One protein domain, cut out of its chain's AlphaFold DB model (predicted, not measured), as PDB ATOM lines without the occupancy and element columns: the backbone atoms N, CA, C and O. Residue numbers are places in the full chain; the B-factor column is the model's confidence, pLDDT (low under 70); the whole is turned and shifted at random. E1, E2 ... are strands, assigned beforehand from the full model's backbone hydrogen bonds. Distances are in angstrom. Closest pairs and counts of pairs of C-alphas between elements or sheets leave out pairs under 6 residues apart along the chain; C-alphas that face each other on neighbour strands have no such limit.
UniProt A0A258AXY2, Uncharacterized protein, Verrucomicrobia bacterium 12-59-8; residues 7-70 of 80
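What this domain is: This is residues 7 to 70 of the 80 residues of an uncharacterized protein of Verrucomicrobia bacterium 12-59-8 (UniProt A0A258AXY2). What is the main picture? One meander sheet of seven strands is curled like part of a barrel and folded back on itself, the leaf E1 E2 E3 facing the leaf E5 E6 E7 with E4 as the hinge. The curl stays open between the edge strands E1 and E7, which are apart. What is it made of, and how large is it? The printed part has 64 residues, with no named helix and seven named strands, E1 to E7 along the chain and in the same order across the antiparallel sheet: the class is all strand. It is compact and rounded, with a radius of gyration of the C-alphas of 11.5 A and spans of 33 by 30 by 22 A.

Where its parts are: Where are the first strands? E1 is residues 7 to 11, beginning at C-alpha 7 (-38.157, 33.599, 1.516), and E2 is residues 14 to 19. E3 is residues 25 to 31, 18.4 A from first to last C-alpha, and E4 is residues 34 to 37. Where are the others? E5 is residues 42 to 48, 20.0 A long, and E6, the longest by residues, is 54 to 61, 20.6 A long. E7 is residues 64 to 69, ending at C-alpha 69 (-30.491, 37.121, 8.889).

How they stand to each other: How does the first leaf run? E1 and E2 form a hairpin at 155 degrees, with N 9 and O 16 at 2.9 A. The hairpin of E2 and E3 stands at 118 degrees, with N 17 and O 25 at 2.9 A. The pairing of E3 is staggered: residues 25 to 27 pair with E2 and 27 to 31 with E4. What joins the leaves? E4 forms hairpins with E3, N 28 and O 36 at 2.9 A, and with E5, N 44 and O 35 at 2.8 A. How does the second leaf run? E5 and E6 are a hairpin at 159 degrees, with N 45 and O 58 at 2.9 A. E6 and E7 are a hairpin at 162 degrees, with N 66 and O 59 at 2.8 A. How do the leaves stand? They face each other with 15 pairs of C-alphas within 11 A, and E2 and E6 are apart, for instance.

The domain as a whole: How far does it reach? The two C-alphas farthest apart, those of Ala 39 and Lys 51, are 33.2 A apart, while those of Ser 7 and Arg 70 are 9.6 A apart. Is anything cut or long? The printed part has no cut, and the links between the strands are tight. How confident is the model? The mean pLDDT of the printed part is 94.1, and no printed residue is under 70.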
ATOM      1  N   SER A   7     -36.836  33.093   1.135       93.31
ATOM      2  CA  SER A   7     -38.157  33.599   1.516       93.31
ATOM      3  C   SER A   7     -38.931  32.526   2.262       93.31
ATOM      4  O   SER A   7     -38.943  31.371   1.844       93.31
ATOM      5  N   VAL A   8     -39.600  32.915   3.345       94.88
ATOM      6  CA  VAL A   8     -40.509  32.048   4.096       94.88
ATOM      7  C   VAL A   8     -41.894  32.679   4.085       94.88
ATOM      8  O   VAL A   8     -42.044  33.853   4.421       94.88
ATOM      9  N   THR A   9     -42.905  31.909   3.693       95.31
ATOM     10  CA  THR A   9     -44.306  32.351   3.635       95.31
ATOM     11  C   THR A   9     -45.216  31.325   4.293       95.31
ATOM     12  O   THR A   9     -44.879  30.147   4.352       95.31
ATOM     13  N   VAL A  10     -46.369  31.765   4.793       95.44
ATOM     14  CA  VAL A  10     -47.416  30.869   5.298       95.44
ATOM     15  C   VAL A  10     -48.517  30.784   4.250       95.44
ATOM     16  O   VAL A  10     -49.045  31.812   3.827       95.44
ATOM     17  N   GLN A  11     -48.886  29.570   3.855       94.44
ATOM     18  CA  GLN A  11     -50.023  29.298   2.979       94.44
ATOM     19  C   GLN A  11     -50.868  28.193   3.608       94.44
ATOM     20  O   GLN A  11     -50.346  27.121   3.897       94.44
ATOM     21  N   ALA A  12     -52.158  28.459   3.846       93.12
ATOM     22  CA  ALA A  12     -53.097  27.495   4.439       93.12
ATOM     23  C   ALA A  12     -52.503  26.733   5.646       93.12
ATOM     24  O   ALA A  12     -52.457  25.506   5.666       93.12
ATOM     25  N   ASN A  13     -51.983  27.484   6.627       91.31
ATOM     26  CA  ASN A  13     -51.364  26.968   7.858       91.31
ATOM     27  C   ASN A  13     -50.067  26.156   7.682       91.31
ATOM     28  O   ASN A  13     -49.553  25.632   8.663       91.31
ATOM     29  N   THR A  14     -49.501  26.100   6.477       92.50
ATOM     30  CA  THR A  14     -48.221  25.439   6.198       92.50
ATOM     31  C   THR A  14     -47.154  26.477   5.869       92.50
ATOM     32  O   THR A  14     -47.423  27.451   5.159       92.50
ATOM     33  N   LEU A  15     -45.939  26.285   6.384       96.56
ATOM     34  CA  LEU A  15     -44.797  27.111   6.006       96.56
ATOM     35  C   LEU A  15     -44.209  26.627   4.682       96.56
ATOM     36  O   LEU A  15     -43.987  25.438   4.484       96.56
ATOM     37  N   PHE A  16     -43.921  27.571   3.795       96.44
ATOM     38  CA  PHE A  16     -43.227  27.345   2.537       96.44
ATOM     39  C   PHE A  16     -41.928  28.129   2.531       96.44
ATOM     40  O   PHE A  16     -41.928  29.341   2.768       96.44
ATOM     41  N   ALA A  17     -40.836  27.443   2.218       95.06
ATOM     42  CA  ALA A  17     -39.518  28.031   2.094       95.06
ATOM     43  C   ALA A  17     -39.053  27.988   0.640       95.06
ATOM     44  O   ALA A  17     -39.112  26.951  -0.022       95.06
ATOM     45  N   GLN A  18     -38.574  29.125   0.149       92.94
ATOM     46  CA  GLN A  18     -38.062  29.281  -1.202       92.94
ATOM     47  C   GLN A  18     -36.633  29.798  -1.158       92.94
ATOM     48  O   GLN A  18     -36.371  30.877  -0.630       92.94
ATOM     49  N   ILE A  19     -35.728  29.046  -1.773       88.12
ATOM     50  CA  ILE A  19     -34.362  29.480  -2.058       88.12
ATOM     51  C   ILE A  19     -34.345  30.015  -3.492       88.12
ATOM     52  O   ILE A  19     -34.993  29.446  -4.374       88.12
ATOM     53  N   GLN A  20     -33.630  31.112  -3.749       84.19
ATOM     54  CA  GLN A  20     -33.520  31.668  -5.102       84.19
ATOM     55  C   GLN A  20     -33.118  30.593  -6.128       84.19
ATOM     56  O   GLN A  20     -32.162  29.847  -5.924       84.19
ATOM     57  N   GLY A  21     -33.841  30.539  -7.250       84.19
ATOM     58  CA  GLY A  21     -33.614  29.552  -8.309       84.19
ATOM     59  C   GLY A  21     -34.252  28.183  -8.048       84.19
ATOM     60  O   GLY A  21     -34.109  27.293  -8.881       84.19
ATOM     61  N   GLN A  22     -34.971  28.011  -6.935       84.56
ATOM     62  CA  GLN A  22     -35.712  26.796  -6.607       84.56
ATOM     63  C   GLN A  22     -37.211  27.096  -6.420       84.56
ATOM     64  O   GLN A  22     -37.585  28.219  -6.055       84.56
ATOM     65  N   PRO A  23     -38.094  26.111  -6.670       90.50
ATOM     66  CA  PRO A  23     -39.493  26.203  -6.269       90.50
ATOM     67  C   PRO A  23     -39.625  26.368  -4.752       90.50
ATOM     68  O   PRO A  23     -38.794  25.869  -3.992       90.50
ATOM     69  N   ALA A  24     -40.690  27.033  -4.307       93.62
ATOM     70  CA  ALA A  24     -41.065  27.003  -2.899       93.62
ATOM     71  C   ALA A  24     -41.476  25.576  -2.509       93.62
ATOM     72  O   ALA A  24     -42.242  24.936  -3.232       93.62
ATOM     73  N   MET A  25     -40.983  25.087  -1.375       94.88
ATOM     74  CA  MET A  25     -41.324  23.765  -0.847       94.88
ATOM     75  C   MET A  25     -41.926  23.892   0.552       94.88
ATOM     76  O   MET A  25     -41.499  24.777   1.304       94.88
ATOM     77  N   PRO A  26     -42.898  23.036   0.908       96.81
ATOM     78  CA  PRO A  26     -43.426  23.007   2.258       96.81
ATOM     79  C   PRO A  26     -42.350  22.523   3.233       96.81
ATOM     80  O   PRO A  26     -41.522  21.671   2.896       96.81
ATOM     81  N   VAL A  27     -42.380  23.077   4.439       97.25
ATOM     82  CA  VAL A  27     -41.567  22.641   5.572       97.25
ATOM     83  C   VAL A  27     -42.464  22.412   6.781       97.25
ATOM     84  O   VAL A  27     -43.436  23.142   6.996       97.25
ATOM     85  N   PHE A  28     -42.125  21.407   7.577       97.00
ATOM     86  CA  PHE A  28     -42.953  20.941   8.686       97.00
ATOM     87  C   PHE A  28     -42.205  21.054  10.003       97.00
ATOM     88  O   PHE A  28     -41.002  20.797  10.063       97.00
ATOM     89  N   GLU A  29     -42.911  21.471  11.050       97.06
ATOM     90  CA  GLU A  29     -42.335  21.637  12.383       97.06
ATOM     91  C   GLU A  29     -41.942  20.277  12.963       97.06
ATOM     92  O   GLU A  29     -42.756  19.356  13.011       97.06
ATOM     93  N   THR A  30     -40.701  20.153  13.428       97.38
ATOM     94  CA  THR A  30     -40.215  18.951  14.128       97.38
ATOM     95  C   THR A  30     -39.855  19.229  15.585       97.38
ATOM     96  O   THR A  30     -39.813  18.310  16.402       97.38
ATOM     97  N   ALA A  31     -39.618  20.495  15.921       97.62
ATOM     98  CA  ALA A  31     -39.430  21.016  17.269       97.62
ATOM     99  C   ALA A  31     -39.667  22.540  17.242       97.62
ATOM    100  O   ALA A  31     -39.686  23.116  16.149       97.62
ATOM    101  N   PRO A  32     -39.780  23.217  18.401       97.12
ATOM    102  CA  PRO A  32     -39.867  24.673  18.432       97.12
ATOM    103  C   PRO A  32     -38.751  25.317  17.604       97.12
ATOM    104  O   PRO A  32     -37.578  24.975  17.760       97.12
ATOM    105  N   ASP A  33     -39.137  26.223  16.703       97.62
ATOM    106  CA  ASP A  33     -38.242  26.941  15.786       97.62
ATOM    107  C   ASP A  33     -37.456  26.049  14.798       97.62
ATOM    108  O   ASP A  33     -36.580  26.541  14.085       97.62
ATOM    109  N   ARG A  34     -37.781  24.755  14.687       98.12
ATOM    110  CA  ARG A  34     -37.122  23.803  13.786       98.12
ATOM    111  C   ARG A  34     -38.114  23.215  12.790       98.12
ATOM    112  O   ARG A  34     -39.076  22.554  13.170       98.12
ATOM    113  N   PHE A  35     -37.811  23.396  11.510       97.94
ATOM    114  CA  PHE A  35     -38.637  22.931  10.403       97.94
ATOM    115  C   PHE A  35     -37.813  22.114   9.412       97.94
ATOM    116  O   PHE A  35     -36.670  22.464   9.118       97.94
ATOM    117  N   GLU A  36     -38.380  21.040   8.876       97.19
ATOM    118  CA  GLU A  36     -37.701  20.137   7.939       97.19
ATOM    119  C   GLU A  36     -38.462  20.041   6.617       97.19
ATOM    120  O   GLU A  36     -39.683  20.197   6.573       97.19
ATOM    121  N   TYR A  37     -37.724  19.828   5.526       95.25
ATOM    122  CA  TYR A  37     -38.299  19.583   4.206       95.25
ATOM    123  C   TYR A  37     -38.590  18.088   4.039       95.25
ATOM    124  O   TYR A  37     -37.733  17.262   4.347       95.25
ATOM    125  N   ASP A  38     -39.727  17.737   3.440       91.00
ATOM    126  CA  ASP A  38     -40.032  16.331   3.120       91.00
ATOM    127  C   ASP A  38     -39.252  15.826   1.897       91.00
ATOM    128  O   ASP A  38     -38.804  14.683   1.840       91.00
ATOM    129  N   ALA A  39     -39.095  16.685   0.884       89.25
ATOM    130  CA  ALA A  39     -38.550  16.293  -0.416       89.25
ATOM    131  C   ALA A  39     -37.013  16.245  -0.458       89.25
ATOM    132  O   ALA A  39     -36.434  15.628  -1.353       89.25
ATOM    133  N   VAL A  40     -36.339  16.925   0.472       88.00
ATOM    134  CA  VAL A  40     -34.878  17.060   0.498       88.00
ATOM    135  C   VAL A  40     -34.363  16.995   1.930       88.00
ATOM    136  O   VAL A  40     -35.022  17.448   2.856       88.00
ATOM    137  N   LYS A  41     -33.140  16.492   2.121       91.88
ATOM    138  CA  LYS A  41     -32.484  16.484   3.436       91.88
ATOM    139  C   LYS A  41     -31.974  17.885   3.786       91.88
ATOM    140  O   LYS A  41     -30.782  18.179   3.646       91.88
ATOM    141  N   ALA A  42     -32.893  18.744   4.209       94.06
ATOM    142  CA  ALA A  42     -32.616  20.100   4.644       94.06
ATOM    143  C   ALA A  42     -33.460  20.481   5.867       94.06
ATOM    144  O   ALA A  42     -34.548  19.949   6.082       94.06
ATOM    145  N   VAL A  43     -32.943  21.415   6.661       96.81
ATOM    146  CA  VAL A  43     -33.566  21.886   7.903       96.81
ATOM    147  C   VAL A  43     -33.446  23.400   7.984       96.81
ATOM    148  O   VAL A  43     -32.388  23.952   7.688       96.81
ATOM    149  N   LEU A  44     -34.503  24.057   8.442       97.44
ATOM    150  CA  LEU A  44     -34.510  25.457   8.839       97.44
ATOM    151  C   LEU A  44     -34.570  25.540  10.362       97.44
ATOM    152  O   LEU A  44     -35.461  24.966  10.984       97.44
ATOM    153  N   VAL A  45     -33.628  26.268  10.956       98.12
ATOM    154  CA  VAL A  45     -33.619  26.569  12.391       98.12
ATOM    155  C   VAL A  45     -33.766  28.071  12.560       98.12
ATOM    156  O   VAL A  45     -32.848  28.818  12.223       98.12
ATOM    157  N   PHE A  46     -34.920  28.520  13.035       97.81
ATOM    158  CA  PHE A  46     -35.181  29.928  13.288       97.81
ATOM    159  C   PHE A  46     -34.431  30.412  14.525       97.81
ATOM    160  O   PHE A  46     -34.256  29.687  15.502       97.81
ATOM    161  N   THR A  47     -33.987  31.664  14.475       97.19
ATOM    162  CA  THR A  47     -33.324  32.330  15.594       97.19
ATOM    163  C   THR A  47     -34.189  33.474  16.093       97.19
ATOM    164  O   THR A  47     -34.800  34.206  15.306       97.19
ATOM    165  N   ARG A  48     -34.236  33.621  17.417       96.94
ATOM    166  CA  ARG A  48     -34.937  34.703  18.105       96.94
ATOM    167  C   ARG A  48     -33.944  35.636  18.780       96.94
ATOM    168  O   ARG A  48     -32.850  35.214  19.148       96.94
ATOM    169  N   ASP A  49     -34.321  36.897  18.916       95.19
ATOM    170  CA  ASP A  49     -33.592  37.865  19.730       95.19
ATOM    171  C   ASP A  49     -34.024  37.824  21.210       95.19
ATOM    172  O   ASP A  49     -34.878  37.030  21.618       95.19
ATOM    173  N   ASP A  50     -33.449  38.715  22.023       96.19
ATOM    174  CA  ASP A  50     -33.746  38.831  23.458       96.19
ATOM    175  C   ASP A  50     -35.215  39.191  23.751       96.19
ATOM    176  O   ASP A  50     -35.698  38.988  24.864       96.19
ATOM    177  N   LYS A  51     -35.953  39.700  22.754       96.19
ATOM    178  CA  LYS A  51     -37.388  40.010  22.838       96.19
ATOM    179  C   LYS A  51     -38.269  38.857  22.357       96.19
ATOM    180  O   LYS A  51     -39.481  39.023  22.266       96.19
ATOM    181  N   GLN A  52     -37.677  37.694  22.074       95.50
ATOM    182  CA  GLN A  52     -38.340  36.519  21.505       95.50
ATOM    183  C   GLN A  52     -38.872  36.736  20.077       95.50
ATOM    184  O   GLN A  52     -39.677  35.936  19.584       95.50
ATOM    185  N   GLU A  53     -38.402  37.770  19.375       95.69
ATOM    186  CA  GLU A  53     -38.770  38.045  17.988       95.69
ATOM    187  C   GLU A  53     -37.845  37.301  17.023       95.69
ATOM    188  O   GLU A  53     -36.629  37.257  17.203       95.69
ATOM    189  N   ILE A  54     -38.410  36.736  15.952       95.56
ATOM    190  CA  ILE A  54     -37.630  36.054  14.912       95.56
ATOM    191  C   ILE A  54     -36.739  37.069  14.186       95.56
ATOM    192  O   ILE A  54     -37.250  37.953  13.483       95.56
ATOM    193  N   ASN A  55     -35.422  36.898  14.300       95.75
ATOM    194  CA  ASN A  55     -34.405  37.780  13.718       95.75
ATOM    195  C   ASN A  55     -33.616  37.132  12.565       95.75
ATOM    196  O   ASN A  55     -32.804  37.798  11.922       95.75
ATOM    197  N   GLY A  56     -33.874  35.861  12.264       95.44
ATOM    198  CA  GLY A  56     -33.222  35.129  11.186       95.44
ATOM    199  C   GLY A  56     -33.526  33.639  11.238       95.44
ATOM    200  O   GLY A  56     -34.387  33.184  11.992       95.44
ATOM    201  N   LEU A  57     -32.814  32.890  10.405       96.44
ATOM    202  CA  LEU A  57     -32.763  31.437  10.459       96.44
ATOM    203  C   LEU A  57     -31.423  30.914   9.942       96.44
ATOM    204  O   LEU A  57     -30.654  31.642   9.318       96.44
ATOM    205  N   THR A  58     -31.155  29.637  10.177       96.50
ATOM    206  CA  THR A  58     -30.034  28.898   9.592       96.50
ATOM    207  C   THR A  58     -30.567  27.745   8.753       96.50
ATOM    208  O   THR A  58     -31.351  26.935   9.246       96.50
ATOM    209  N   LEU A  59     -30.126  27.656   7.498       95.12
ATOM    210  CA  LEU A  59     -30.366  26.511   6.623       95.12
ATOM    211  C   LEU A  59     -29.254  25.477   6.823       95.12
ATOM    212  O   LEU A  59     -28.075  25.779   6.632       95.12
ATOM    213  N   LEU A  60     -29.633  24.251   7.172       95.25
ATOM    214  CA  LEU A  60     -28.749  23.090   7.215       95.25
ATOM    215  C   LEU A  60     -29.071  22.202   6.016       95.25
ATOM    216  O   LEU A  60     -30.154  21.627   5.968       95.25
ATOM    217  N   GLN A  61     -28.169  22.080   5.046       90.00
ATOM    218  CA  GLN A  61     -28.410  21.276   3.842       90.00
ATOM    219  C   GLN A  61     -27.103  20.711   3.293       90.00
ATOM    220  O   GLN A  61     -26.132  21.440   3.125       90.00
ATOM    221  N   ASN A  62     -27.074  19.409   2.984       88.69
ATOM    222  CA  ASN A  62     -25.894  18.724   2.427       88.69
ATOM    223  C   ASN A  62     -24.601  18.944   3.242       88.69
ATOM    224  O   ASN A  62     -23.521  19.093   2.679       88.69
ATOM    225  N   GLY A  63     -24.713  19.007   4.572       89.19
ATOM    226  CA  GLY A  63     -23.583  19.283   5.469       89.19
ATOM    227  C   GLY A  63     -23.144  20.751   5.520       89.19
ATOM    228  O   GLY A  63     -22.220  21.075   6.258       89.19
ATOM    229  N   MET A  64     -23.799  21.644   4.774       90.81
ATOM    230  CA  MET A  64     -23.583  23.086   4.858       90.81
ATOM    231  C   MET A  64     -24.479  23.707   5.927       90.81
ATOM    232  O   MET A  64     -25.642  23.328   6.065       90.81
ATOM    233  N   THR A  65     -23.936  24.712   6.609       94.81
ATOM    234  CA  THR A  65     -24.644  25.571   7.560       94.81
ATOM    235  C   THR A  65     -24.655  26.980   6.997       94.81
ATOM    236  O   THR A  65     -23.598  27.590   6.835       94.81
ATOM    237  N   VAL A  66     -25.838  27.494   6.678       92.56
ATOM    238  CA  VAL A  66     -25.993  28.770   5.982       92.56
ATOM    239  C   VAL A  66     -26.870  29.719   6.802       92.56
ATOM    240  O   VAL A  66     -28.092  29.561   6.816       92.56
ATOM    241  N   PRO A  67     -26.271  30.706   7.487       93.94
ATOM    242  CA  PRO A  67     -27.018  31.737   8.199       93.94
ATOM    243  C   PRO A  67     -27.761  32.670   7.233       93.94
ATOM    244  O   PRO A  67     -27.194  33.128   6.240       93.94
ATOM    245  N   ALA A  68     -29.007  32.998   7.562       92.94
ATOM    246  CA  ALA A  68     -29.867  33.919   6.829       92.94
ATOM    247  C   ALA A  68     -30.534  34.907   7.809       92.94
ATOM    248  O   ALA A  68     -31.615  34.631   8.341       92.94
ATOM    249  N   PRO A  69     -29.896  36.062   8.081       93.56
ATOM    250  CA  PRO A  69     -30.491  37.121   8.889       93.56
ATOM    251  C   PRO A  69     -31.784  37.644   8.259       93.56
ATOM    252  O   PRO A  69     -31.882  37.793   7.038       93.56
ATOM    253  N   ARG A  70     -32.775  37.968   9.089       93.06
ATOM    254  CA  ARG A  70     -34.043  38.527   8.622       93.06
ATOM    255  C   ARG A  70     -33.829  39.947   8.106       93.06
ATOM    256  O   ARG A  70     -33.296  40.808   8.802       93.06
TER     257      ARG A  70